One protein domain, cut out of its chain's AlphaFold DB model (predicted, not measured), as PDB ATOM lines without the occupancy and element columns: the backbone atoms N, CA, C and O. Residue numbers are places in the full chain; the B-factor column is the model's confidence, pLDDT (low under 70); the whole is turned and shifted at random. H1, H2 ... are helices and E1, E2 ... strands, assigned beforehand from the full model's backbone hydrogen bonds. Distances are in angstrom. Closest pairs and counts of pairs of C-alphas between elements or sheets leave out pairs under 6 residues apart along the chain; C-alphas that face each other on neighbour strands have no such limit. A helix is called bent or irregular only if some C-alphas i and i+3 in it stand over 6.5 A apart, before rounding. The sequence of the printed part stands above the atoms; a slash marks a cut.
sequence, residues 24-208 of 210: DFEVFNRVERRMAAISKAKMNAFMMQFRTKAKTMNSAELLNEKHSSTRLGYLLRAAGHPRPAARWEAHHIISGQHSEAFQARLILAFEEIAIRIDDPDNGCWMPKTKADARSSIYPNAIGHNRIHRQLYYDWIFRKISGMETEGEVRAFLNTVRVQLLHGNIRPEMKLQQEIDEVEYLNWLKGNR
ATOM      1  N   ASP A  24     212.243 198.104 179.858       80.25
ATOM      2  CA  ASP A  24     211.734 197.774 178.520       80.25
ATOM      3  C   ASP A  24     210.409 196.991 178.597       80.25
ATOM      4  O   ASP A  24     209.484 197.251 177.818       80.25
ATOM      5  N   PHE A  25     210.274 196.074 179.559       83.50
ATOM      6  CA  PHE A  25     209.061 195.287 179.770       83.50
ATOM      7  C   PHE A  25     207.925 196.101 180.389       83.50
ATOM      8  O   PHE A  25     206.772 195.978 179.966       83.50
ATOM      9  N   GLU A  26     208.223 197.008 181.320       86.31
ATOM     10  CA  GLU A  26     207.222 197.946 181.842       86.31
ATOM     11  C   GLU A  26     206.652 198.845 180.735       86.31
ATOM     12  O   GLU A  26     205.432 199.026 180.621       86.31
ATOM     13  N   VAL A  27     207.535 199.390 179.886       86.44
ATOM     14  CA  VAL A  27     207.153 200.192 178.718       86.44
ATOM     15  C   VAL A  27     206.306 199.356 177.766       86.44
ATOM     16  O   VAL A  27     205.248 199.820 177.340       86.44
ATOM     17  N   PHE A  28     206.730 198.128 177.464       88.12
ATOM     18  CA  PHE A  28     205.981 197.188 176.634       88.12
ATOM     19  C   PHE A  28     204.569 196.959 177.173       88.12
ATOM     20  O   PHE A  28     203.607 197.227 176.460       88.12
ATOM     21  N   ASN A  29     204.418 196.594 178.445       88.06
ATOM     22  CA  ASN A  29     203.107 196.362 179.053       88.06
ATOM     23  C   ASN A  29     202.223 197.609 179.048       88.06
ATOM     24  O   ASN A  29     201.008 197.524 178.868       88.06
ATOM     25  N   ARG A  30     202.800 198.795 179.267       89.50
ATOM     26  CA  ARG A  30     202.055 200.054 179.166       89.50
ATOM     27  C   ARG A  30     201.574 200.304 177.736       89.50
ATOM     28  O   ARG A  30     200.419 200.688 177.551       89.50
ATOM     29  N   VAL A  31     202.433 200.083 176.742       86.94
ATOM     30  CA  VAL A  31     202.095 200.237 175.321       86.94
ATOM     31  C   VAL A  31     201.032 199.220 174.913       86.94
ATOM     32  O   VAL A  31     199.996 199.639 174.410       86.94
ATOM     33  N   GLU A  32     201.215 197.926 175.182       88.62
ATOM     34  CA  GLU A  32     200.241 196.893 174.808       88.62
ATOM     35  C   GLU A  32     198.889 197.096 175.502       88.62
ATOM     36  O   GLU A  32     197.858 196.980 174.845       88.62
ATOM     37  N   ARG A  33     198.854 197.512 176.779       87.62
ATOM     38  CA  ARG A  33     197.590 197.882 177.450       87.62
ATOM     39  C   ARG A  33     196.891 199.048 176.760       87.62
ATOM     40  O   ARG A  33     195.684 198.998 176.546       87.62
ATOM     41  N   ARG A  34     197.639 200.087 176.374       86.62
ATOM     42  CA  ARG A  34     197.084 201.219 175.621       86.62
ATOM     43  C   ARG A  34     196.558 200.775 174.254       86.62
ATOM     44  O   ARG A  34     195.509 201.256 173.844       86.62
ATOM     45  N   MET A  35     197.255 199.870 173.569       85.44
ATOM     46  CA  MET A  35     196.804 199.326 172.283       85.44
ATOM     47  C   MET A  35     195.548 198.474 172.437       85.44
ATOM     48  O   MET A  35     194.625 198.637 171.652       85.44
ATOM     49  N   ALA A  36     195.475 197.633 173.469       82.50
ATOM     50  CA  ALA A  36     194.289 196.839 173.780       82.50
ATOM     51  C   ALA A  36     193.074 197.712 174.143       82.50
ATOM     52  O   ALA A  36     191.944 197.357 173.822       82.50
ATOM     53  N   ALA A  37     193.303 198.868 174.780       82.25
ATOM     54  CA  ALA A  37     192.254 199.837 175.096       82.25
ATOM     55  C   ALA A  37     191.750 200.613 173.864       82.25
ATOM     56  O   ALA A  37     190.618 201.100 173.859       82.25
ATOM     57  N   ILE A  38     192.561 200.746 172.808       84.56
ATOM     58  CA  ILE A  38     192.084 201.279 171.529       84.56
ATOM     59  C   ILE A  38     191.180 200.214 170.901       84.56
ATOM     60  O   ILE A  38     191.597 199.079 170.685       84.56
ATOM     61  N   SER A  39     189.937 200.573 170.569       80.81
ATOM     62  CA  SER A  39     189.023 199.610 169.957       80.81
ATOM     63  C   SER A  39     189.603 199.071 168.643       80.81
ATOM     64  O   SER A  39     190.079 199.828 167.789       80.81
ATOM     65  N   LYS A  40     189.524 197.748 168.451       81.69
ATOM     66  CA  LYS A  40     189.921 197.069 167.204       81.69
ATOM     67  C   LYS A  40     189.284 197.731 165.974       81.69
ATOM     68  O   LYS A  40     189.936 197.887 164.949       81.69
ATOM     69  N   ALA A  41     188.044 198.208 166.112       85.19
ATOM     70  CA  ALA A  41     187.336 198.963 165.082       85.19
ATOM     71  C   ALA A  41     188.080 200.241 164.653       85.19
ATOM     72  O   ALA A  41     188.224 200.488 163.459       85.19
ATOM     73  N   LYS A  42     188.611 201.029 165.599       88.94
ATOM     74  CA  LYS A  42     189.360 202.256 165.288       88.94
ATOM     75  C   LYS A  42     190.676 201.957 164.569       88.94
ATOM     76  O   LYS A  42     191.019 202.648 163.614       88.94
ATOM     77  N   MET A  43     191.395 200.921 165.004       88.06
ATOM     78  CA  MET A  43     192.626 200.480 164.340       88.06
ATOM     79  C   MET A  43     192.355 199.982 162.915       88.06
ATOM     80  O   MET A  43     193.059 200.370 161.985       88.06
ATOM     81  N   ASN A  44     191.288 199.202 162.726       89.38
ATOM     82  CA  ASN A  44     190.875 198.722 161.409       89.38
ATOM     83  C   ASN A  44     190.441 199.865 160.486       89.38
ATOM     84  O   ASN A  44     190.824 199.876 159.320       89.38
ATOM     85  N   ALA A  45     189.694 200.847 160.999       92.62
ATOM     86  CA  ALA A  45     189.301 202.027 160.232       92.62
ATOM     87  C   ALA A  45     190.526 202.832 159.778       92.62
ATOM     88  O   ALA A  45     190.608 203.221 158.616       92.62
ATOM     89  N   PHE A  46     191.514 203.021 160.660       92.00
ATOM     90  CA  PHE A  46     192.773 203.672 160.300       92.00
ATOM     91  C   PHE A  46     193.532 202.900 159.213       92.00
ATOM     92  O   PHE A  46     193.958 203.497 158.228       92.00
ATOM     93  N   MET A  47     193.665 201.576 159.346       94.69
ATOM     94  CA  MET A  47     194.309 200.728 158.334       94.69
ATOM     95  C   MET A  47     193.574 200.776 156.986       94.69
ATOM     96  O   MET A  47     194.210 200.889 155.940       94.69
ATOM     97  N   MET A  48     192.241 200.742 157.003       95.00
ATOM     98  CA  MET A  48     191.418 200.857 155.801       95.00
ATOM     99  C   MET A  48     191.618 202.214 155.122       95.00
ATOM    100  O   MET A  48     191.899 202.256 153.932       95.00
ATOM    101  N   GLN A  49     191.556 203.318 155.871       95.94
ATOM    102  CA  GLN A  49     191.833 204.657 155.338       95.94
ATOM    103  C   GLN A  49     193.255 204.764 154.779       95.94
ATOM    104  O   GLN A  49     193.464 205.363 153.725       95.94
ATOM    105  N   PHE A  50     194.232 204.161 155.463       96.50
ATOM    106  CA  PHE A  50     195.619 204.128 155.021       96.50
ATOM    107  C   PHE A  50     195.752 203.444 153.653       96.50
ATOM    108  O   PHE A  50     196.364 204.022 152.754       96.50
ATOM    109  N   ARG A  51     195.125 202.277 153.464       95.88
ATOM    110  CA  ARG A  51     195.122 201.553 152.184       95.88
ATOM    111  C   ARG A  51     194.294 202.252 151.106       95.88
ATOM    112  O   ARG A  51     194.767 202.392 149.989       95.88
ATOM    113  N   THR A  52     193.109 202.769 151.427       96.12
ATOM    114  CA  THR A  52     192.271 203.495 150.454       96.12
ATOM    115  C   THR A  52     192.977 204.733 149.907       96.12
ATOM    116  O   THR A  52     192.884 204.996 148.714       96.12
ATOM    117  N   LYS A  53     193.738 205.455 150.742       96.31
ATOM    118  CA  LYS A  53     194.525 206.612 150.291       96.31
ATOM    119  C   LYS A  53     195.592 206.240 149.254       96.31
ATOM    120  O   LYS A  53     195.928 207.084 148.434       96.31
ATOM    121  N   ALA A  54     196.095 205.003 149.254       95.06
ATOM    122  CA  ALA A  54     197.057 204.557 148.248       95.06
ATOM    123  C   ALA A  54     196.492 204.678 146.823       95.06
ATOM    124  O   ALA A  54     197.206 205.095 145.924       95.06
ATOM    125  N   LYS A  55     195.186 204.427 146.646       91.81
ATOM    126  CA  LYS A  55     194.491 204.486 145.346       91.81
ATOM    127  C   LYS A  55     194.409 205.883 144.736       91.81
ATOM    128  O   LYS A  55     194.059 206.021 143.574       91.81
ATOM    129  N   THR A  56     194.643 206.919 145.536       94.81
ATOM    130  CA  THR A  56     194.627 208.314 145.082       94.81
ATOM    131  C   THR A  56     196.024 208.918 145.039       94.81
ATOM    132  O   THR A  56     196.148 210.102 144.744       94.81
ATOM    133  N   MET A  57     197.053 208.154 145.416       97.19
ATOM    134  CA  MET A  57     198.441 208.597 145.377       97.19
ATOM    135  C   MET A  57     199.055 208.198 144.041       97.19
ATOM    136  O   MET A  57     198.892 207.064 143.601       97.19
ATOM    137  N   ASN A  58     199.797 209.106 143.418       96.75
ATOM    138  CA  ASN A  58     200.621 208.746 142.268       96.75
ATOM    139  C   ASN A  58     201.913 208.031 142.716       96.75
ATOM    140  O   ASN A  58     202.291 208.052 143.893       96.75
ATOM    141  N   SER A  59     202.639 207.435 141.768       96.62
ATOM    142  CA  SER A  59     203.865 206.685 142.062       96.62
ATOM    143  C   SER A  59     204.948 207.512 142.754       96.62
ATOM    144  O   SER A  59     205.663 206.995 143.608       96.62
ATOM    145  N   ALA A  60     205.070 208.807 142.451       97.12
ATOM    146  CA  ALA A  60     206.038 209.673 143.119       97.12
ATOM    147  C   ALA A  60     205.655 209.925 144.588       97.12
ATOM    148  O   ALA A  60     206.529 209.942 145.455       97.12
ATOM    149  N   GLU A  61     204.366 210.079 144.892       97.88
ATOM    150  CA  GLU A  61     203.866 210.219 146.264       97.88
ATOM    151  C   GLU A  61     204.045 208.933 147.077       97.88
ATOM    152  O   GLU A  61     204.404 209.008 148.252       97.88
ATOM    153  N   LEU A  62     203.826 207.764 146.464       97.62
ATOM    154  CA  LEU A  62     204.065 206.460 147.092       97.62
ATOM    155  C   LEU A  62     205.557 206.226 147.350       97.62
ATOM    156  O   LEU A  62     205.946 205.860 148.459       97.62
ATOM    157  N   LEU A  63     206.403 206.497 146.351       97.38
ATOM    158  CA  LEU A  63     207.850 206.303 146.436       97.38
ATOM    159  C   LEU A  63     208.502 207.201 147.497       97.38
ATOM    160  O   LEU A  63     209.434 206.776 148.179       97.38
ATOM    161  N   ASN A  64     208.010 208.436 147.637       96.31
ATOM    162  CA  ASN A  64     208.527 209.427 148.584       96.31
ATOM    163  C   ASN A  64     207.719 209.494 149.888       96.31
ATOM    164  O   ASN A  64     207.909 210.415 150.692       96.31
ATOM    165  N   GLU A  65     206.806 208.548 150.117       96.75
ATOM    166  CA  GLU A  65     206.034 208.512 151.347       96.75
ATOM    167  C   GLU A  65     206.982 208.412 152.552       96.75
ATOM    168  O   GLU A  65     207.787 207.488 152.669       96.75
ATOM    169  N   LYS A  66     206.862 209.347 153.501       96.12
ATOM    170  CA  LYS A  66     207.595 209.261 154.772       96.12
ATOM    171  C   LYS A  66     207.199 207.979 155.492       96.12
ATOM    172  O   LYS A  66     206.020 207.833 155.798       96.12
ATOM    173  N   HIS A  67     208.148 207.114 155.837       95.12
ATOM    174  CA  HIS A  67     207.927 205.908 156.642       95.12
ATOM    175  C   HIS A  67     208.038 206.197 158.147       95.12
ATOM    176  O   HIS A  67     208.628 207.187 158.587       95.12
ATOM    177  N   SER A  68     207.451 205.326 158.967       97.25
ATOM    178  CA  SER A  68     207.528 205.405 160.425       97.25
ATOM    179  C   SER A  68     207.336 204.030 161.058       97.25
ATOM    180  O   SER A  68     206.235 203.484 161.045       97.25
ATOM    181  N   SER A  69     208.368 203.499 161.723       95.88
ATOM    182  CA  SER A  69     208.262 202.233 162.472       95.88
ATOM    183  C   SER A  69     207.172 202.278 163.547       95.88
ATOM    184  O   SER A  69     206.524 201.273 163.827       95.88
ATOM    185  N   THR A  70     206.901 203.454 164.118       94.94
ATOM    186  CA  THR A  70     205.780 203.643 165.045       94.94
ATOM    187  C   THR A  70     204.445 203.394 164.347       94.94
ATOM    188  O   THR A  70     203.651 202.590 164.837       94.94
ATOM    189  N   ARG A  71     204.197 204.035 163.195       96.25
ATOM    190  CA  ARG A  71     202.961 203.845 162.415       96.25
ATOM    191  C   ARG A  71     202.837 202.415 161.893       96.25
ATOM    192  O   ARG A  71     201.769 201.827 162.051       96.25
ATOM    193  N   LEU A  72     203.926 201.836 161.386       97.81
ATOM    194  CA  LEU A  72     203.979 200.427 161.003       97.81
ATOM    195  C   LEU A  72     203.583 199.519 162.175       97.81
ATOM    196  O   LEU A  72     202.755 198.632 162.018       97.81
ATOM    197  N   GLY A  73     204.096 199.775 163.381       95.88
ATOM    198  CA  GLY A  73     203.739 199.013 164.577       95.88
ATOM    199  C   GLY A  73     202.254 199.104 164.953       95.88
ATOM    200  O   GLY A  73     201.686 198.123 165.438       95.88
ATOM    201  N   TYR A  74     201.603 200.252 164.737       94.19
ATOM    202  CA  TYR A  74     200.146 200.368 164.886       94.19
ATOM    203  C   TYR A  74     199.411 199.527 163.837       94.19
ATOM    204  O   TYR A  74     198.487 198.790 164.177       94.19
ATOM    205  N   LEU A  75     199.840 199.608 162.577       96.31
ATOM    206  CA  LEU A  75     199.219 198.891 161.467       96.31
ATOM    207  C   LEU A  75     199.424 197.370 161.560       96.31
ATOM    208  O   LEU A  75     198.492 196.624 161.284       96.31
ATOM    209  N   LEU A  76     200.578 196.899 162.042       96.94
ATOM    210  CA  LEU A  76     200.822 195.484 162.338       96.94
ATOM    211  C   LEU A  76     199.826 194.953 163.374       96.94
ATOM    212  O   LEU A  76     199.235 193.895 163.174       96.94
ATOM    213  N   ARG A  77     199.573 195.708 164.454       93.56
ATOM    214  CA  ARG A  77     198.558 195.326 165.452       93.56
ATOM    215  C   ARG A  77     197.151 195.323 164.860       93.56
ATOM    216  O   ARG A  77     196.399 194.389 165.126       93.56
ATOM    217  N   ALA A  78     196.815 196.316 164.034       93.38
ATOM    218  CA  ALA A  78     195.538 196.365 163.315       93.38
ATOM    219  C   ALA A  78     195.346 195.138 162.402       93.38
ATOM    220  O   ALA A  78     194.262 194.561 162.361       93.38
ATOM    221  N   ALA A  79     196.421 194.688 161.750       94.19
ATOM    222  CA  ALA A  79     196.455 193.488 160.917       94.19
ATOM    223  C   ALA A  79     196.463 192.164 161.713       94.19
ATOM    224  O   ALA A  79     196.494 191.091 161.119       94.19
ATOM    225  N   GLY A  80     196.417 192.208 163.050       92.50
ATOM    226  CA  GLY A  80     196.399 191.009 163.893       92.50
ATOM    227  C   GLY A  80     197.782 190.438 164.216       92.50
ATOM    228  O   GLY A  80     197.881 189.297 164.658       92.50
ATOM    229  N   HIS A  81     198.848 191.219 164.041       94.25
ATOM    230  CA  HIS A  81     200.211 190.857 164.423       94.25
ATOM    231  C   HIS A  81     200.616 191.594 165.714       94.25
ATOM    232  O   HIS A  81     201.169 192.698 165.645       94.25
ATOM    233  N   PRO A  82     200.348 191.034 166.911       92.56
ATOM    234  CA  PRO A  82     200.780 191.639 168.168       92.56
ATOM    235  C   PRO A  82     202.307 191.616 168.295       92.56
ATOM    236  O   PRO A  82     202.981 190.740 167.749       92.56
ATOM    237  N   ARG A  83     202.857 192.581 169.038       95.00
ATOM    238  CA  ARG A  83     204.298 192.654 169.305       95.00
ATOM    239  C   ARG A  83     204.707 191.479 170.211       95.00
ATOM    240  O   ARG A  83     204.169 191.390 171.312       95.00
ATOM    241  N   PRO A  84     205.651 190.605 169.806       94.06
ATOM    242  CA  PRO A  84     205.912 189.363 170.541       94.06
ATOM    243  C   PRO A  84     206.507 189.545 171.942       94.06
ATOM    244  O   PRO A  84     206.186 188.773 172.839       94.06
ATOM    245  N   ALA A  85     207.389 190.532 172.132       91.69
ATOM    246  CA  ALA A  85     207.992 190.850 173.427       91.69
ATOM    247  C   ALA A  85     208.555 192.284 173.460       91.69
ATOM    248  O   ALA A  85     208.555 193.008 172.461       91.69
ATOM    249  N   ALA A  86     209.071 192.694 174.620       90.06
ATOM    250  CA  ALA A  86     209.527 194.057 174.884       90.06
ATOM    251  C   ALA A  86     210.667 194.544 173.979       90.06
ATOM    252  O   ALA A  86     210.671 195.703 173.562       90.06
ATOM    253  N   ARG A  87     211.603 193.660 173.624       92.25
ATOM    254  CA  ARG A  87     212.794 193.981 172.816       92.25
ATOM    255  C   ARG A  87     212.619 193.640 171.334       92.25
ATOM    256  O   ARG A  87     213.546 193.184 170.674       92.25
ATOM    257  N   TRP A  88     211.408 193.859 170.824       94.81
ATOM    258  CA  TRP A  88     211.038 193.648 169.423       94.81
ATOM    259  C   TRP A  88     210.643 194.957 168.756       94.81
ATOM    260  O   TRP A  88     209.952 195.759 169.360       94.81
ATOM    261  N   GLU A  89     211.020 195.201 167.516       94.94
ATOM    262  CA  GLU A  89     210.775 196.460 166.815       94.94
ATOM    263  C   GLU A  89     210.006 196.201 165.524       94.94
ATOM    264  O   GLU A  89     210.110 195.125 164.934       94.94
ATOM    265  N   ALA A  90     209.184 197.167 165.116       97.62
ATOM    266  CA  ALA A  90     208.526 197.105 163.821       97.62
ATOM    267  C   ALA A  90     209.578 197.384 162.746       97.62
ATOM    268  O   ALA A  90     210.203 198.449 162.747       97.62
ATOM    269  N   HIS A  91     209.762 196.421 161.857       97.62
ATOM    270  CA  HIS A  91     210.759 196.437 160.805       97.62
ATOM    271  C   HIS A  91     210.077 196.386 159.445       97.62
ATOM    272  O   HIS A  91     209.163 195.590 159.221       97.62
ATOM    273  N   HIS A  92     210.550 197.230 158.537       98.19
ATOM    274  CA  HIS A  92     210.142 197.229 157.142       98.19
ATOM    275  C   HIS A  92     210.950 196.199 156.363       98.19
ATOM    276  O   HIS A  92     212.173 196.317 156.285       98.19
ATOM    277  N   ILE A  93     210.268 195.241 155.741       98.25
ATOM    278  CA  ILE A  93     210.882 194.224 154.883       98.25
ATOM    279  C   ILE A  93     211.621 194.913 153.731       98.25
ATOM    280  O   ILE A  93     212.827 194.722 153.571       98.25
ATOM    281  N   ILE A  94     210.929 195.786 152.996       97.94
ATOM    282  CA  ILE A  94     211.530 196.773 152.096       97.94
ATOM    283  C   ILE A  94     211.679 198.075 152.875       97.94
ATOM    284  O   ILE A  94     210.691 198.728 153.211       97.94
ATOM    285  N   SER A  95     212.922 198.461 153.165       96.25
ATOM    286  CA  SER A  95     213.215 199.659 153.956       96.25
ATOM    287  C   SER A  95     212.756 200.933 153.254       96.25
ATOM    288  O   SER A  95     212.965 201.087 152.053       96.25
ATOM    289  N   GLY A  96     212.220 201.883 154.026       95.19
ATOM    290  CA  GLY A  96     211.900 203.243 153.573       95.19
ATOM    291  C   GLY A  96     213.118 204.150 153.350       95.19
ATOM    292  O   GLY A  96     213.006 205.151 152.652       95.19
ATOM    293  N   GLN A  97     214.286 203.808 153.911       91.62
ATOM    294  CA  GLN A  97     215.477 204.678 153.917       91.62
ATOM    295  C   GLN A  97     216.715 204.083 153.258       91.62
ATOM    296  O   GLN A  97     217.522 204.834 152.719       91.62
ATOM    297  N   HIS A  98     216.894 202.761 153.292       91.88
ATOM    298  CA  HIS A  98     218.115 202.141 152.770       91.88
ATOM    299  C   HIS A  98     218.236 202.381 151.258       91.88
ATOM    300  O   HIS A  98     217.237 202.257 150.542       91.88
ATOM    301  N   SER A  99     219.429 202.719 150.765       91.75
ATOM    302  CA  SER A  99     219.678 203.011 149.343       91.75
ATOM    303  C   SER A  99     219.388 201.807 148.445       91.75
ATOM    304  O   SER A  99     218.693 201.922 147.445       91.75
ATOM    305  N   GLU A 100     219.822 200.625 148.862       89.88
ATOM    306  CA  GLU A 100     219.702 199.348 148.155       89.88
ATOM    307  C   GLU A 100     218.249 198.857 148.093       89.88
ATOM    308  O   GLU A 100     217.884 198.084 147.215       89.88
ATOM    309  N   ALA A 101     217.378 199.360 148.973       95.31
ATOM    310  CA  ALA A 101     215.945 199.096 148.906       95.31
ATOM    311  C   ALA A 101     215.216 199.966 147.864       95.31
ATOM    312  O   ALA A 101     214.028 199.753 147.636       95.31
ATOM    313  N   PHE A 102     215.882 200.947 147.237       96.50
ATOM    314  CA  PHE A 102     215.242 201.904 146.328       96.50
ATOM    315  C   PHE A 102     214.514 201.226 145.162       96.50
ATOM    316  O   PHE A 102     213.358 201.549 144.902       96.50
ATOM    317  N   GLN A 103     215.147 200.250 144.507       97.00
ATOM    318  CA  GLN A 103     214.531 199.538 143.382       97.00
ATOM    319  C   GLN A 103     213.282 198.757 143.813       97.00
ATOM    320  O   GLN A 103     212.282 198.738 143.104       97.00
ATOM    321  N   ALA A 104     213.305 198.168 145.010       98.06
ATOM    322  CA  ALA A 104     212.139 197.494 145.563       98.06
ATOM    323  C   ALA A 104     211.027 198.483 145.956       98.06
ATOM    324  O   ALA A 104     209.854 198.198 145.729       98.06
ATOM    325  N   ARG A 105     211.372 199.670 146.481       98.31
ATOM    326  CA  ARG A 105     210.396 200.745 146.745       98.31
ATOM    327  C   ARG A 105     209.720 201.243 145.468       98.31
ATOM    328  O   ARG A 105     208.537 201.552 145.515       98.31
ATOM    329  N   LEU A 106     210.446 201.299 144.348       97.94
ATOM    330  CA  LEU A 106     209.869 201.671 143.056       97.94
ATOM    331  C   LEU A 106     208.755 200.699 142.644       97.94
ATOM    332  O   LEU A 106     207.688 201.149 142.245       97.94
ATOM    333  N   ILE A 107     208.967 199.393 142.836       98.25
ATOM    334  CA  ILE A 107     207.955 198.367 142.546       98.25
ATOM    335  C   ILE A 107     206.729 198.529 143.446       98.25
ATOM    336  O   ILE A 107     205.607 198.479 142.956       98.25
ATOM    337  N   LEU A 108     206.917 198.783 144.748       98.25
ATOM    338  CA  LEU A 108     205.788 199.053 145.651       98.25
ATOM    339  C   LEU A 108     204.942 200.259 145.203       98.25
ATOM    340  O   LEU A 108     203.738 200.291 145.456       98.25
ATOM    341  N   ALA A 109     205.578 201.239 144.562       98.12
ATOM    342  CA  ALA A 109     204.975 202.493 144.134       98.12
ATOM    343  C   ALA A 109     204.332 202.454 142.735       98.12
ATOM    344  O   ALA A 109     203.691 203.436 142.351       98.12
ATOM    345  N   PHE A 110     204.502 201.377 141.961       96.81
ATOM    346  CA  PHE A 110     203.795 201.225 140.685       96.81
ATOM    347  C   PHE A 110     202.282 201.242 140.894       96.81
ATOM    348  O   PHE A 110     201.794 200.786 141.926       96.81
ATOM    349  N   GLU A 111     201.549 201.803 139.935       94.31
ATOM    350  CA  GLU A 111     200.105 202.040 140.047       94.31
ATOM    351  C   GLU A 111     199.322 200.732 140.241       94.31
ATOM    352  O   GLU A 111     198.381 200.674 141.029       94.31
ATOM    353  N   GLU A 112     199.783 199.656 139.605       94.56
ATOM    354  CA  GLU A 112     199.214 198.308 139.672       94.56
ATOM    355  C   GLU A 112     199.490 197.601 141.011       94.56
ATOM    356  O   GLU A 112     198.801 196.640 141.369       94.56
ATOM    357  N   ILE A 113     200.498 198.067 141.758       97.31
ATOM    358  CA  ILE A 113     200.910 197.503 143.048       97.31
ATOM    359  C   ILE A 113     200.378 198.353 144.205       97.31
ATOM    360  O   ILE A 113     199.742 197.829 145.117       97.31
ATOM    361  N   ALA A 114     200.646 199.660 144.184       97.25
ATOM    362  CA  ALA A 114     200.185 200.675 145.132       97.25
ATOM    363  C   ALA A 114     200.295 200.282 146.624       97.25
ATOM    364  O   ALA A 114     199.449 200.635 147.455       97.25
ATOM    365  N   ILE A 115     201.359 199.565 147.001       98.31
ATOM    366  CA  ILE A 115     201.616 199.175 148.389       98.31
ATOM    367  C   ILE A 115     202.381 200.302 149.075       98.31
ATOM    368  O   ILE A 115     203.539 200.589 148.787       98.31
ATOM    369  N   ARG A 116     201.737 200.936 150.050       98.31
ATOM    370  CA  ARG A 116     202.348 202.007 150.844       98.31
ATOM    371  C   ARG A 116     203.491 201.497 151.717       98.31
ATOM    372  O   ARG A 116     203.443 200.377 152.220       98.31
ATOM    373  N   ILE A 117     204.481 202.352 151.981       98.44
ATOM    374  CA  ILE A 117     205.721 201.936 152.658       98.44
ATOM    375  C   ILE A 117     205.483 201.367 154.065       98.44
ATOM    376  O   ILE A 117     206.129 200.396 154.447       98.44
ATOM    377  N   ASP A 118     204.524 201.924 154.811       98.62
ATOM    378  CA  ASP A 118     204.141 201.458 156.151       98.62
ATOM    379  C   ASP A 118     202.970 200.460 156.140       98.62
ATOM    380  O   ASP A 118     202.416 200.165 157.201       98.62
ATOM    381  N   ASP A 119     202.554 199.951 154.973       98.44
ATOM    382  CA  ASP A 119     201.540 198.896 154.917       98.44
ATOM    383  C   ASP A 119     202.018 197.697 155.751       98.44
ATOM    384  O   ASP A 119     203.183 197.298 155.639       98.44
ATOM    385  N   PRO A 120     201.156 197.112 156.606       98.19
ATOM    386  CA  PRO A 120     201.578 196.035 157.485       98.19
ATOM    387  C   PRO A 120     202.131 194.840 156.711       98.19
ATOM    388  O   PRO A 120     202.987 194.160 157.267       98.19
ATOM    389  N   ASP A 121     201.728 194.615 155.452       98.38
ATOM    390  CA  ASP A 121     202.275 193.558 154.592       98.38
ATOM    391  C   ASP A 121     203.758 193.756 154.272       98.38
ATOM    392  O   ASP A 121     204.490 192.774 154.249       98.38
ATOM    393  N   ASN A 122     204.245 194.998 154.190       98.69
ATOM    394  CA  ASN A 122     205.676 195.321 154.126       98.69
ATOM    395  C   ASN A 122     206.359 195.313 155.513       98.69
ATOM    396  O   ASN A 122     207.500 195.749 155.666       98.69
ATOM    397  N   GLY A 123     205.676 194.846 156.558       98.12
ATOM    398  CA  GLY A 123     206.148 194.883 157.935       98.12
ATOM    399  C   GLY A 123     206.295 193.520 158.592       98.12
ATOM    400  O   GLY A 123     205.520 192.587 158.362       98.12
ATOM    401  N   CYS A 124     207.232 193.438 159.527       97.75
ATOM    402  CA  CYS A 124     207.312 192.363 160.504       97.75
ATOM    403  C   CYS A 124     207.775 192.894 161.866       97.75
ATOM    404  O   CYS A 124     208.320 193.990 161.981       97.75
ATOM    405  N   TRP A 125     207.546 192.114 162.919       97.88
ATOM    406  CA  TRP A 125     208.226 192.340 164.189       97.88
ATOM    407  C   TRP A 125     209.578 191.633 164.145       97.88
ATOM    408  O   TRP A 125     209.625 190.445 163.831       97.88
ATOM    409  N   MET A 126     210.656 192.329 164.503       96.06
ATOM    410  CA  MET A 126     211.985 191.732 164.639       96.06
ATOM    411  C   MET A 126     212.547 191.957 166.041       96.06
ATOM    412  O   MET A 126     212.455 193.068 166.558       96.06
ATOM    413  N   PRO A 127     213.150 190.944 166.675       95.19
ATOM    414  CA  PRO A 127     213.885 191.139 167.913       95.19
ATOM    415  C   PRO A 127     215.118 192.014 167.640       95.19
ATOM    416  O   PRO A 127     215.719 191.904 166.571       95.19
ATOM    417  N   LYS A 128     215.525 192.868 168.587       90.06
ATOM    418  CA  LYS A 128     216.729 193.710 168.428       90.06
ATOM    419  C   LYS A 128     217.964 192.858 168.106       90.06
ATOM    420  O   LYS A 128     218.698 193.156 167.167       90.06
ATOM    421  N   THR A 129     218.134 191.765 168.849       88.06
ATOM    422  CA  THR A 129     219.200 190.771 168.671       88.06
ATOM    423  C   THR A 129     218.630 189.356 168.567       88.06
ATOM    424  O   THR A 129     217.467 189.104 168.878       88.06
ATOM    425  N   LYS A 130     219.463 188.379 168.195       86.81
ATOM    426  CA  LYS A 130     219.061 186.965 168.216       86.81
ATOM    427  C   LYS A 130     218.726 186.461 169.628       86.81
ATOM    428  O   LYS A 130     217.879 185.582 169.779       86.81
ATOM    429  N   ALA A 131     219.376 186.995 170.661       84.62
ATOM    430  CA  ALA A 131     219.119 186.608 172.047       84.62
ATOM    431  C   ALA A 131     217.706 187.018 172.499       84.62
ATOM    432  O   ALA A 131     217.007 186.207 173.104       84.62
ATOM    433  N   ASP A 132     217.250 188.209 172.096       85.94
ATOM    434  CA  ASP A 132     215.911 188.744 172.407       85.94
ATOM    435  C   ASP A 132     214.763 187.921 171.785       85.94
ATOM    436  O   ASP A 132     213.591 188.089 172.138       85.94
ATOM    437  N   ALA A 133     215.084 187.028 170.843       89.50
ATOM    438  CA  ALA A 133     214.126 186.115 170.238       89.50
ATOM    439  C   ALA A 133     213.790 184.918 171.136       89.50
ATOM    440  O   ALA A 133     212.664 184.428 171.117       89.50
ATOM    441  N   ARG A 134     214.769 184.428 171.911       83.62
ATOM    442  CA  ARG A 134     214.768 183.073 172.495       83.62
ATOM    443  C   ARG A 134     213.596 182.801 173.437       83.62
ATOM    444  O   ARG A 134     213.136 181.669 173.509       83.62
ATOM    445  N   SER A 135     213.131 183.819 174.155       80.69
ATOM    446  CA  SER A 135     212.048 183.712 175.139       80.69
ATOM    447  C   SER A 135     210.649 183.971 174.563       80.69
ATOM    448  O   SER A 135     209.671 183.905 175.312       80.69
ATOM    449  N   SER A 136     210.536 184.269 173.262       88.38
ATOM    450  CA  SER A 136     209.267 184.576 172.595       88.38
ATOM    451  C   SER A 136     208.674 183.360 171.867       88.38
ATOM    452  O   SER A 136     209.268 182.285 171.810       88.38
ATOM    453  N   ILE A 137     207.497 183.546 171.261       90.62
ATOM    454  CA  ILE A 137     206.853 182.565 170.367       90.62
ATOM    455  C   ILE A 137     207.626 182.320 169.054       90.62
ATOM    456  O   ILE A 137     207.302 181.400 168.310       90.62
ATOM    457  N   TYR A 138     208.658 183.121 168.776       94.94
ATOM    458  CA  TYR A 138     209.508 183.038 167.590       94.94
ATOM    459  C   TYR A 138     210.990 182.934 167.997       94.94
ATOM    460  O   TYR A 138     211.784 183.828 167.688       94.94
ATOM    461  N   PRO A 139     211.409 181.840 168.663       91.31
ATOM    462  CA  PRO A 139     212.783 181.685 169.155       91.31
ATOM    463  C   PRO A 139     213.821 181.708 168.025       91.31
ATOM    464  O   PRO A 139     214.986 182.085 168.206       91.31
ATOM    465  N   ASN A 140     213.386 181.349 166.816       92.00
ATOM    466  CA  ASN A 140     214.238 181.279 165.643       92.00
ATOM    467  C   ASN A 140     214.324 182.582 164.837       92.00
ATOM    468  O   ASN A 140     215.134 182.634 163.913       92.00
ATOM    469  N   ALA A 141     213.644 183.652 165.251       94.75
ATOM    470  CA  ALA A 141     213.658 184.913 164.521       94.75
ATOM    471  C   ALA A 141     215.069 185.478 164.302       94.75
ATOM    472  O   ALA A 141     215.986 185.276 165.111       94.75
ATOM    473  N   ILE A 142     215.236 186.170 163.176       92.56
ATOM    474  CA  ILE A 142     216.455 186.905 162.834       92.56
ATOM    475  C   ILE A 142     216.502 188.202 163.641       92.56
ATOM    476  O   ILE A 142     215.507 188.913 163.720       92.56
ATOM    477  N   GLY A 143     217.659 188.516 164.229       91.31
ATOM    478  CA  GLY A 143     217.886 189.802 164.891       91.31
ATOM    479  C   GLY A 143     217.895 190.955 163.888       91.31
ATOM    480  O   GLY A 143     218.503 190.845 162.821       91.31
ATOM    481  N   HIS A 144     217.253 192.068 164.236       90.00
ATOM    482  CA  HIS A 144     217.201 193.293 163.435       90.00
ATOM    483  C   HIS A 144     218.610 193.760 163.027       90.00
ATOM    484  O   HIS A 144     218.842 194.150 161.883       90.00
ATOM    485  N   ASN A 145     219.590 193.600 163.922       84.25
ATOM    486  CA  ASN A 145     220.994 193.932 163.688       84.25
ATOM    487  C   ASN A 145     221.695 193.123 162.571       84.25
ATOM    488  O   ASN A 145     222.846 193.420 162.250       84.25
ATOM    489  N   ARG A 146     221.040 192.123 161.957       84.12
ATOM    490  CA  ARG A 146     221.679 191.176 161.018       84.12
ATOM    491  C   ARG A 146     221.218 191.255 159.569       84.12
ATOM    492  O   ARG A 146     221.800 190.541 158.756       84.12
ATOM    493  N   ILE A 147     220.193 192.052 159.254       81.75
ATOM    494  CA  ILE A 147     219.461 191.926 157.980       81.75
ATOM    495  C   ILE A 147     219.598 193.116 157.019       81.75
ATOM    496  O   ILE A 147     219.386 192.967 155.822       81.75
ATOM    497  N   HIS A 148     219.989 194.299 157.501       78.62
ATOM    498  CA  HIS A 148     220.119 195.506 156.671       78.62
ATOM    499  C   HIS A 148     221.376 195.484 155.797       78.62
ATOM    500  O   HIS A 148     222.360 196.154 156.108       78.62
ATOM    501  N   ARG A 149     221.393 194.660 154.749       80.69
ATOM    502  CA  ARG A 149     222.560 194.464 153.881       80.69
ATOM    503  C   ARG A 149     222.145 194.359 152.420       80.69
ATOM    504  O   ARG A 149     221.024 193.957 152.113       80.69
ATOM    505  N   GLN A 150     223.090 194.658 151.534       83.19
ATOM    506  CA  GLN A 150     222.902 194.611 150.085       83.19
ATOM    507  C   GLN A 150     222.302 193.277 149.615       83.19
ATOM    508  O   GLN A 150     221.272 193.278 148.956       83.19
ATOM    509  N   LEU A 151     222.852 192.135 150.049       86.50
ATOM    510  CA  LEU A 151     222.376 190.813 149.613       86.50
ATOM    511  C   LEU A 151     220.911 190.524 149.977       86.50
ATOM    512  O   LEU A 151     220.221 189.832 149.229       86.50
ATOM    513  N   TYR A 152     220.423 191.057 151.098       92.81
ATOM    514  CA  TYR A 152     219.017 190.937 151.480       92.81
ATOM    515  C   TYR A 152     218.115 191.763 150.554       92.81
ATOM    516  O   TYR A 152     217.114 191.250 150.050       92.81
ATOM    517  N   TYR A 153     218.487 193.015 150.274       93.44
ATOM    518  CA  TYR A 153     217.704 193.877 149.387       93.44
ATOM    519  C   TYR A 153     217.763 193.435 147.926       93.44
ATOM    520  O   TYR A 153     216.726 193.413 147.265       93.44
ATOM    521  N   ASP A 154     218.918 192.970 147.456       91.81
ATOM    522  CA  ASP A 154     219.070 192.390 146.123       91.81
ATOM    523  C   ASP A 154     218.212 191.136 145.953       91.81
ATOM    524  O   ASP A 154     217.706 190.866 144.864       91.81
ATOM    525  N   TRP A 155     218.078 190.327 147.007       94.69
ATOM    526  CA  TRP A 155     217.214 189.154 146.985       94.69
ATOM    527  C   TRP A 155     215.744 189.541 146.909       94.69
ATOM    528  O   TRP A 155     215.031 188.987 146.071       94.69
ATOM    529  N   ILE A 156     215.304 190.494 147.737       96.75
ATOM    530  CA  ILE A 156     213.934 191.005 147.675       96.75
ATOM    531  C   ILE A 156     213.649 191.529 146.273       96.75
ATOM    532  O   ILE A 156     212.717 191.046 145.637       96.75
ATOM    533  N   PHE A 157     214.475 192.452 145.776       97.12
ATOM    534  CA  PHE A 157     214.292 193.067 144.466       97.12
ATOM    535  C   PHE A 157     214.202 192.017 143.355       97.12
ATOM    536  O   PHE A 157     213.221 192.001 142.617       97.12
ATOM    537  N   ARG A 158     215.153 191.074 143.295       96.50
ATOM    538  CA  ARG A 158     215.147 189.992 142.292       96.50
ATOM    539  C   ARG A 158     213.920 189.088 142.364       96.50
ATOM    540  O   ARG A 158     213.603 188.427 141.380       96.50
ATOM    541  N   LYS A 159     213.268 188.984 143.524       96.62
ATOM    542  CA  LYS A 159     212.041 188.198 143.672       96.62
ATOM    543  C   LYS A 159     210.809 188.961 143.220       96.62
ATOM    544  O   LYS A 159     209.968 188.357 142.568       96.62
ATOM    545  N   ILE A 160     210.717 190.250 143.536       97.44
ATOM    546  CA  ILE A 160     209.533 191.050 143.205       97.44
ATOM    547  C   ILE A 160     209.578 191.683 141.811       97.44
ATOM    548  O   ILE A 160     208.542 192.104 141.320       97.44
ATOM    549  N   SER A 161     210.735 191.731 141.143       96.88
ATOM    550  CA  SER A 161     210.896 192.399 139.839       96.88
ATOM    551  C   SER A 161     210.076 191.804 138.693       96.88
ATOM    552  O   SER A 161     209.926 192.459 137.671       96.88
ATOM    553  N   GLY A 162     209.603 190.563 138.831       94.75
ATOM    554  CA  GLY A 162     208.726 189.905 137.856       94.75
ATOM    555  C   GLY A 162     207.284 189.732 138.336       94.75
ATOM    556  O   GLY A 162     206.555 188.967 137.723       94.75
ATOM    557  N   MET A 163     206.903 190.349 139.459       97.25
ATOM    558  CA  MET A 163     205.526 190.325 139.963       97.25
ATOM    559  C   MET A 163     204.759 191.497 139.359       97.25
ATOM    560  O   MET A 163     205.244 192.627 139.401       97.25
ATOM    561  N   GLU A 164     203.574 191.231 138.820       94.81
ATOM    562  CA  GLU A 164     202.785 192.218 138.069       94.81
ATOM    563  C   GLU A 164     201.571 192.710 138.862       94.81
ATOM    564  O   GLU A 164     200.955 193.712 138.508       94.81
ATOM    565  N   THR A 165     201.222 192.024 139.953       97.56
ATOM    566  CA  THR A 165     200.020 192.326 140.733       97.56
ATOM    567  C   THR A 165     200.322 192.639 142.196       97.56
ATOM    568  O   THR A 165     201.212 192.056 142.822       97.56
ATOM    569  N   GLU A 166     199.500 193.511 142.790       97.62
ATOM    570  CA  GLU A 166     199.504 193.786 144.232       97.62
ATOM    571  C   GLU A 166     199.471 192.485 145.064       97.62
ATOM    572  O   GLU A 166     200.183 192.348 146.063       97.62
ATOM    573  N   GLY A 167     198.661 191.510 144.638       98.25
ATOM    574  CA  GLY A 167     198.484 190.233 145.330       98.25
ATOM    575  C   GLY A 167     199.764 189.399 145.413       98.25
ATOM    576  O   GLY A 167     200.077 188.870 146.482       98.25
ATOM    577  N   GLU A 168     200.530 189.314 144.324       98.38
ATOM    578  CA  GLU A 168     201.805 188.585 144.285       98.38
ATOM    579  C   GLU A 168     202.841 189.216 145.213       98.38
ATOM    580  O   GLU A 168     203.467 188.516 146.016       98.38
ATOM    581  N   VAL A 169     202.969 190.546 145.166       98.56
ATOM    582  CA  VAL A 169     203.917 191.275 146.015       98.56
ATOM    583  C   VAL A 169     203.548 191.103 147.489       98.56
ATOM    584  O   VAL A 169     204.415 190.774 148.303       98.56
ATOM    585  N   ARG A 170     202.266 191.227 147.858       98.50
ATOM    586  CA  ARG A 170     201.805 190.984 149.238       98.50
ATOM    587  C   ARG A 170     202.063 189.547 149.693       98.50
ATOM    588  O   ARG A 170     202.538 189.339 150.811       98.50
ATOM    589  N   ALA A 171     201.790 188.557 148.844       98.50
ATOM    590  CA  ALA A 171     202.046 187.152 149.155       98.50
ATOM    591  C   ALA A 171     203.544 186.884 149.381       98.50
ATOM    592  O   ALA A 171     203.927 186.174 150.321       98.50
ATOM    593  N   PHE A 172     204.405 187.504 148.571       98.44
ATOM    594  CA  PHE A 172     205.847 187.426 148.754       98.44
ATOM    595  C   PHE A 172     206.299 188.095 150.052       98.44
ATOM    596  O   PHE A 172     206.998 187.459 150.838       98.44
ATOM    597  N   LEU A 173     205.863 189.322 150.338       98.62
ATOM    598  CA  LEU A 173     206.223 190.012 151.580       98.62
ATOM    599  C   LEU A 173     205.777 189.224 152.821       98.62
ATOM    600  O   LEU A 173     206.537 189.092 153.782       98.62
ATOM    601  N   ASN A 174     204.598 188.596 152.784       98.25
ATOM    602  CA  ASN A 174     204.168 187.694 153.849       98.25
ATOM    603  C   ASN A 174     205.081 186.458 153.974       98.25
ATOM    604  O   ASN A 174     205.421 186.046 155.083       98.25
ATOM    605  N   THR A 175     205.543 185.896 152.853       98.06
ATOM    606  CA  THR A 175     206.545 184.816 152.857       98.06
ATOM    607  C   THR A 175     207.848 185.273 153.517       98.06
ATOM    608  O   THR A 175     208.374 184.570 154.381       98.06
ATOM    609  N   VAL A 176     208.342 186.472 153.183       97.81
ATOM    610  CA  VAL A 176     209.545 187.044 153.806       97.81
ATOM    611  C   VAL A 176     209.340 187.246 155.308       97.81
ATOM    612  O   VAL A 176     210.199 186.845 156.092       97.81
ATOM    613  N   ARG A 177     208.188 187.778 155.745       98.19
ATOM    614  CA  ARG A 177     207.838 187.896 157.173       98.19
ATOM    615  C   ARG A 177     207.978 186.555 157.891       98.19
ATOM    616  O   ARG A 177     208.645 186.490 158.922       98.19
ATOM    617  N   VAL A 178     207.374 185.493 157.356       97.75
ATOM    618  CA  VAL A 178     207.446 184.147 157.949       97.75
ATOM    619  C   VAL A 178     208.896 183.662 158.001       97.75
ATOM    620  O   VAL A 178     209.348 183.179 159.038       97.75
ATOM    621  N   GLN A 179     209.669 183.848 156.931       96.56
ATOM    622  CA  GLN A 179     211.081 183.466 156.919       96.56
ATOM    623  C   GLN A 179     211.909 184.241 157.953       96.56
ATOM    624  O   GLN A 179     212.739 183.641 158.632       96.56
ATOM    625  N   LEU A 180     211.665 185.539 158.143       96.25
ATOM    626  CA  LEU A 180     212.340 186.345 159.163       96.25
ATOM    627  C   LEU A 180     211.983 185.893 160.584       96.25
ATOM    628  O   LEU A 180     212.879 185.761 161.418       96.25
ATOM    629  N   LEU A 181     210.704 185.606 160.853       96.56
ATOM    630  CA  LEU A 181     210.219 185.149 162.162       96.56
ATOM    631  C   LEU A 181     210.709 183.741 162.521       96.56
ATOM    632  O   LEU A 181     210.975 183.454 163.687       96.56
ATOM    633  N   HIS A 182     210.871 182.866 161.530       95.19
ATOM    634  CA  HIS A 182     211.326 181.491 161.746       95.19
ATOM    635  C   HIS A 182     212.816 181.277 161.461       95.19
ATOM    636  O   HIS A 182     213.313 180.171 161.639       95.19
ATOM    637  N   GLY A 183     213.546 182.321 161.063       91.44
ATOM    638  CA  GLY A 183     214.978 182.235 160.778       91.44
ATOM    639  C   GLY A 183     215.332 181.575 159.441       91.44
ATOM    640  O   GLY A 183     216.506 181.300 159.193       91.44
ATOM    641  N   ASN A 184     214.352 181.372 158.562       91.56
ATOM    642  CA  ASN A 184     214.426 180.581 157.331       91.56
ATOM    643  C   ASN A 184     214.790 181.405 156.083       91.56
ATOM    644  O   ASN A 184     214.294 181.137 154.991       91.56
ATOM    645  N   ILE A 185     215.647 182.415 156.229       88.75
ATOM    646  CA  ILE A 185     216.319 183.051 155.084       88.75
ATOM    647  C   ILE A 185     217.706 182.439 154.893       88.75
ATOM    648  O   ILE A 185     218.285 181.877 155.836       88.75
ATOM    649  N   ARG A 186     218.249 182.573 153.683       84.81
ATOM    650  CA  ARG A 186     219.546 181.989 153.354       84.81
ATOM    651  C   ARG A 186     220.671 182.607 154.199       84.81
ATOM    652  O   ARG A 186     220.588 183.801 154.508       84.81
ATOM    653  N   PRO A 187     221.682 181.822 154.613       81.69
ATOM    654  CA  PRO A 187     222.785 182.307 155.436       81.69
ATOM    655  C   PRO A 187     223.428 183.579 154.882       81.69
ATOM    656  O   PRO A 187     223.545 184.538 155.636       81.69
ATOM    657  N   GLU A 188     223.705 183.635 153.580       80.94
ATOM    658  CA  GLU A 188     224.388 184.745 152.911       80.94
ATOM    659  C   GLU A 188     223.644 186.090 152.995       80.94
ATOM    660  O   GLU A 188     224.238 187.148 152.812       80.94
ATOM    661  N   MET A 189     222.343 186.075 153.294       82.44
ATOM    662  CA  MET A 189     221.541 187.290 153.492       82.44
ATOM    663  C   MET A 189     221.649 187.834 154.921       82.44
ATOM    664  O   MET A 189     221.179 188.935 155.204       82.44
ATOM    665  N   LYS A 190     222.234 187.056 155.834       79.06
ATOM    666  CA  LYS A 190     222.466 187.401 157.237       79.06
ATOM    667  C   LYS A 190     223.941 187.726 157.421       79.06
ATOM    668  O   LYS A 190     224.805 187.144 156.776       79.06
ATOM    669  N   LEU A 191     224.249 188.551 158.412       69.88
ATOM    670  CA  LEU A 191     225.612 188.597 158.935       69.88
ATOM    671  C   LEU A 191     225.985 187.232 159.557       69.88
ATOM    672  O   LEU A 191     225.367 186.818 160.543       69.88
ATOM    673  N   GLN A 192     226.965 186.528 158.974       55.12
ATOM    674  CA  GLN A 192     227.474 185.243 159.468       55.12
ATOM    675  C   GLN A 192     228.499 185.451 160.603       55.12
ATOM    676  O   GLN A 192     229.578 185.992 160.396       55.12
ATOM    677  N   GLN A 193     228.145 184.977 161.797       50.88
ATOM    678  CA  GLN A 193     229.012 184.472 162.875       50.88
ATOM    679  C   GLN A 193     230.021 185.363 163.626       50.88
ATOM    680  O   GLN A 193     230.126 185.148 164.831       50.88
ATOM    681  N   GLU A 194     230.695 186.373 163.069       43.91
ATOM    682  CA  GLU A 194     231.721 187.092 163.873       43.91
ATOM    683  C   GLU A 194     231.140 187.884 165.061       43.91
ATOM    684  O   GLU A 194     231.804 188.086 166.077       43.91
ATOM    685  N   ILE A 195     229.862 188.268 164.986       48.91
ATOM    686  CA  ILE A 195     229.160 188.924 166.096       48.91
ATOM    687  C   ILE A 195     228.464 187.908 167.006       48.91
ATOM    688  O   ILE A 195     228.319 188.185 168.182       48.91
ATOM    689  N   ASP A 196     228.074 186.719 166.538       51.06
ATOM    690  CA  ASP A 196     227.321 185.760 167.365       51.06
ATOM    691  C   ASP A 196     228.129 185.232 168.551       51.06
ATOM    692  O   ASP A 196     227.626 185.219 169.672       51.06
ATOM    693  N   GLU A 197     229.379 184.820 168.326       49.69
ATOM    694  CA  GLU A 197     230.245 184.358 169.413       49.69
ATOM    695  C   GLU A 197     230.648 185.508 170.324       49.69
ATOM    696  O   GLU A 197     230.590 185.360 171.537       49.69
ATOM    697  N   VAL A 198     230.995 186.675 169.783       53.31
ATOM    698  CA  VAL A 198     231.379 187.832 170.601       53.31
ATOM    699  C   VAL A 198     230.189 188.370 171.400       53.31
ATOM    700  O   VAL A 198     230.346 188.682 172.575       53.31
ATOM    701  N   GLU A 199     228.990 188.435 170.824       54.19
ATOM    702  CA  GLU A 199     227.744 188.865 171.475       54.19
ATOM    703  C   GLU A 199     227.279 187.820 172.504       54.19
ATOM    704  O   GLU A 199     226.891 188.194 173.609       54.19
ATOM    705  N   TYR A 200     227.421 186.519 172.218       51.22
ATOM    706  CA  TYR A 200     227.182 185.438 173.183       51.22
ATOM    707  C   TYR A 200     228.210 185.428 174.322       51.22
ATOM    708  O   TYR A 200     227.835 185.305 175.485       51.22
ATOM    709  N   LEU A 201     229.497 185.614 174.025       55.81
ATOM    710  CA  LEU A 201     230.570 185.702 175.016       55.81
ATOM    711  C   LEU A 201     230.459 186.985 175.840       55.81
ATOM    712  O   LEU A 201     230.729 186.958 177.037       55.81
ATOM    713  N   ASN A 202     230.035 188.100 175.249       61.50
ATOM    714  CA  ASN A 202     229.765 189.344 175.967       61.50
ATOM    715  C   ASN A 202     228.511 189.223 176.835       61.50
ATOM    716  O   ASN A 202     228.532 189.666 177.982       61.50
ATOM    717  N   TRP A 203     227.464 188.548 176.352       57.47
ATOM    718  CA  TRP A 203     226.314 188.174 177.170       57.47
ATOM    719  C   TRP A 203     226.735 187.261 178.333       57.47
ATOM    720  O   TRP A 203     226.377 187.542 179.472       57.47
ATOM    721  N   LEU A 204     227.569 186.241 178.101       52.62
ATOM    722  CA  LEU A 204     228.124 185.387 179.159       52.62
ATOM    723  C   LEU A 204     228.997 186.172 180.144       52.62
ATOM    724  O   LEU A 204     228.947 185.902 181.337       52.62
ATOM    725  N   LYS A 205     229.792 187.145 179.684       65.94
ATOM    726  CA  LYS A 205     230.628 188.001 180.544       65.94
ATOM    727  C   LYS A 205     229.788 188.942 181.409       65.94
ATOM    728  O   LYS A 205     230.102 189.099 182.585       65.94
ATOM    729  N   GLY A 206     228.727 189.529 180.851       56.28
ATOM    730  CA  GLY A 206     227.806 190.417 181.570       56.28
ATOM    731  C   GLY A 206     226.872 189.685 182.535       56.28
ATOM    732  O   GLY A 206     226.473 190.254 183.544       56.28
ATOM    733  N   ASN A 207     226.585 188.407 182.269       50.22
ATOM    734  CA  ASN A 207     225.635 187.595 183.037       50.22
ATOM    735  C   ASN A 207     226.307 186.416 183.764       50.22
ATOM    736  O   ASN A 207     225.654 185.456 184.163       50.22
ATOM    737  N   ARG A 208     227.629 186.484 183.976       45.12
ATOM    738  CA  ARG A 208     228.460 185.389 184.520       45.12
ATOM    739  C   ARG A 208     228.225 185.067 186.002       45.12
ATOM    740  O   ARG A 208     228.889 184.186 186.537       45.12
TER     741      ARG A 208
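What this domain is: This is residues 24 to 208 of the 210 residues of an uncharacterized protein of Cellvibrio sp. 79 (UniProt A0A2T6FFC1). A short two-stranded ribbon, E1 beside E2, lies in the middle of a mostly helical body, with H4 packed on it chiefly at E1 and the long helix H7 chiefly at E2. H5 and H6 run side by side with H3 next to H5, H1 and H2 make a corner round the outside of H4, and H8 lies off at one end, touching no helix. The printed part has 185 residues, with eight named helices and two named strands in the order H1 H2 H3 H4 E1 H5 E2 H6 H7 H8; the strands are antiparallel and the class is mostly helix. The whole is compact, with a radius of gyration of the C-alphas of 17.1 A and spans of 57 by 41 by 23 A.

How they stand to each other: E1, residues 88 to 92, and E2, residues 123 to 127, are antiparallel neighbours at 145 degrees; N 89 and O 126 are 2.7 A apart and N 124 and O 91 are 2.9 A apart, within hydrogen-bond range. The closest C-alphas of H4, residues 69 to 78, and E1 are those of Gly 73 and Ala 90, 5.2 A apart. Those of E2 and H7, residues 166 to 182, are Cys 124 and Arg 177, 5.6 A apart. H4 and H7 are apart. H2, residues 40 to 54, touches H4 at a steep tilt of 61 degrees, opposite ways, closest at the C-alphas of Met 43 and Ala 78, 5.1 A. H1, residues 24 to 37, is near H4, with 5 pairs of C-alphas within 10 A; H1 and H2 meet only through their link. H6, residues 150 to 160, touches H5, residues 102 to 108, at a shallow tilt of 28 degrees, the same way; the closest C-alphas are those of Ala 104 and Phe 157, 5.0 A. H3, residues 59 to 63, touches H5, closest at the C-alphas of Leu 63 and Leu 106, 6.1 A. H6 and H7 are close but not clearly touching, with the C-alphas of Ile 160 and Val 169 6.3 A apart. H8, residues 194 to 206, is apart from H7. Every O i to N i+4 pair is within hydrogen-bond range in H1, H3, H4, H5, H6 and H7; H2 has 10 of 11 and H8 has 8 of 9.

Where its parts are: E1 is 12.8 A and E2 13.2 A long from first to last C-alpha. H7 measures 24.4 A, H2 21.6 A, H1 19.9 A and H8 18.4 A. H1 begins at C-alpha 24, (211.734, 197.774, 178.520), and H8 ends at C-alpha 206, (227.806, 190.417, 181.570). H8 is neither bent nor irregular, but only just: C-alphas 194 and 197 are 6.4 A apart.

The domain as a whole: The two C-alphas farthest apart are those of Thr 56 and Arg 208, 56.8 A. The printed part has no cut. The links H5 to E2, E2 to H6 and H7 to H8 are long. The mean pLDDT of the printed part is 89.2; residues 191 to 208 are under 70.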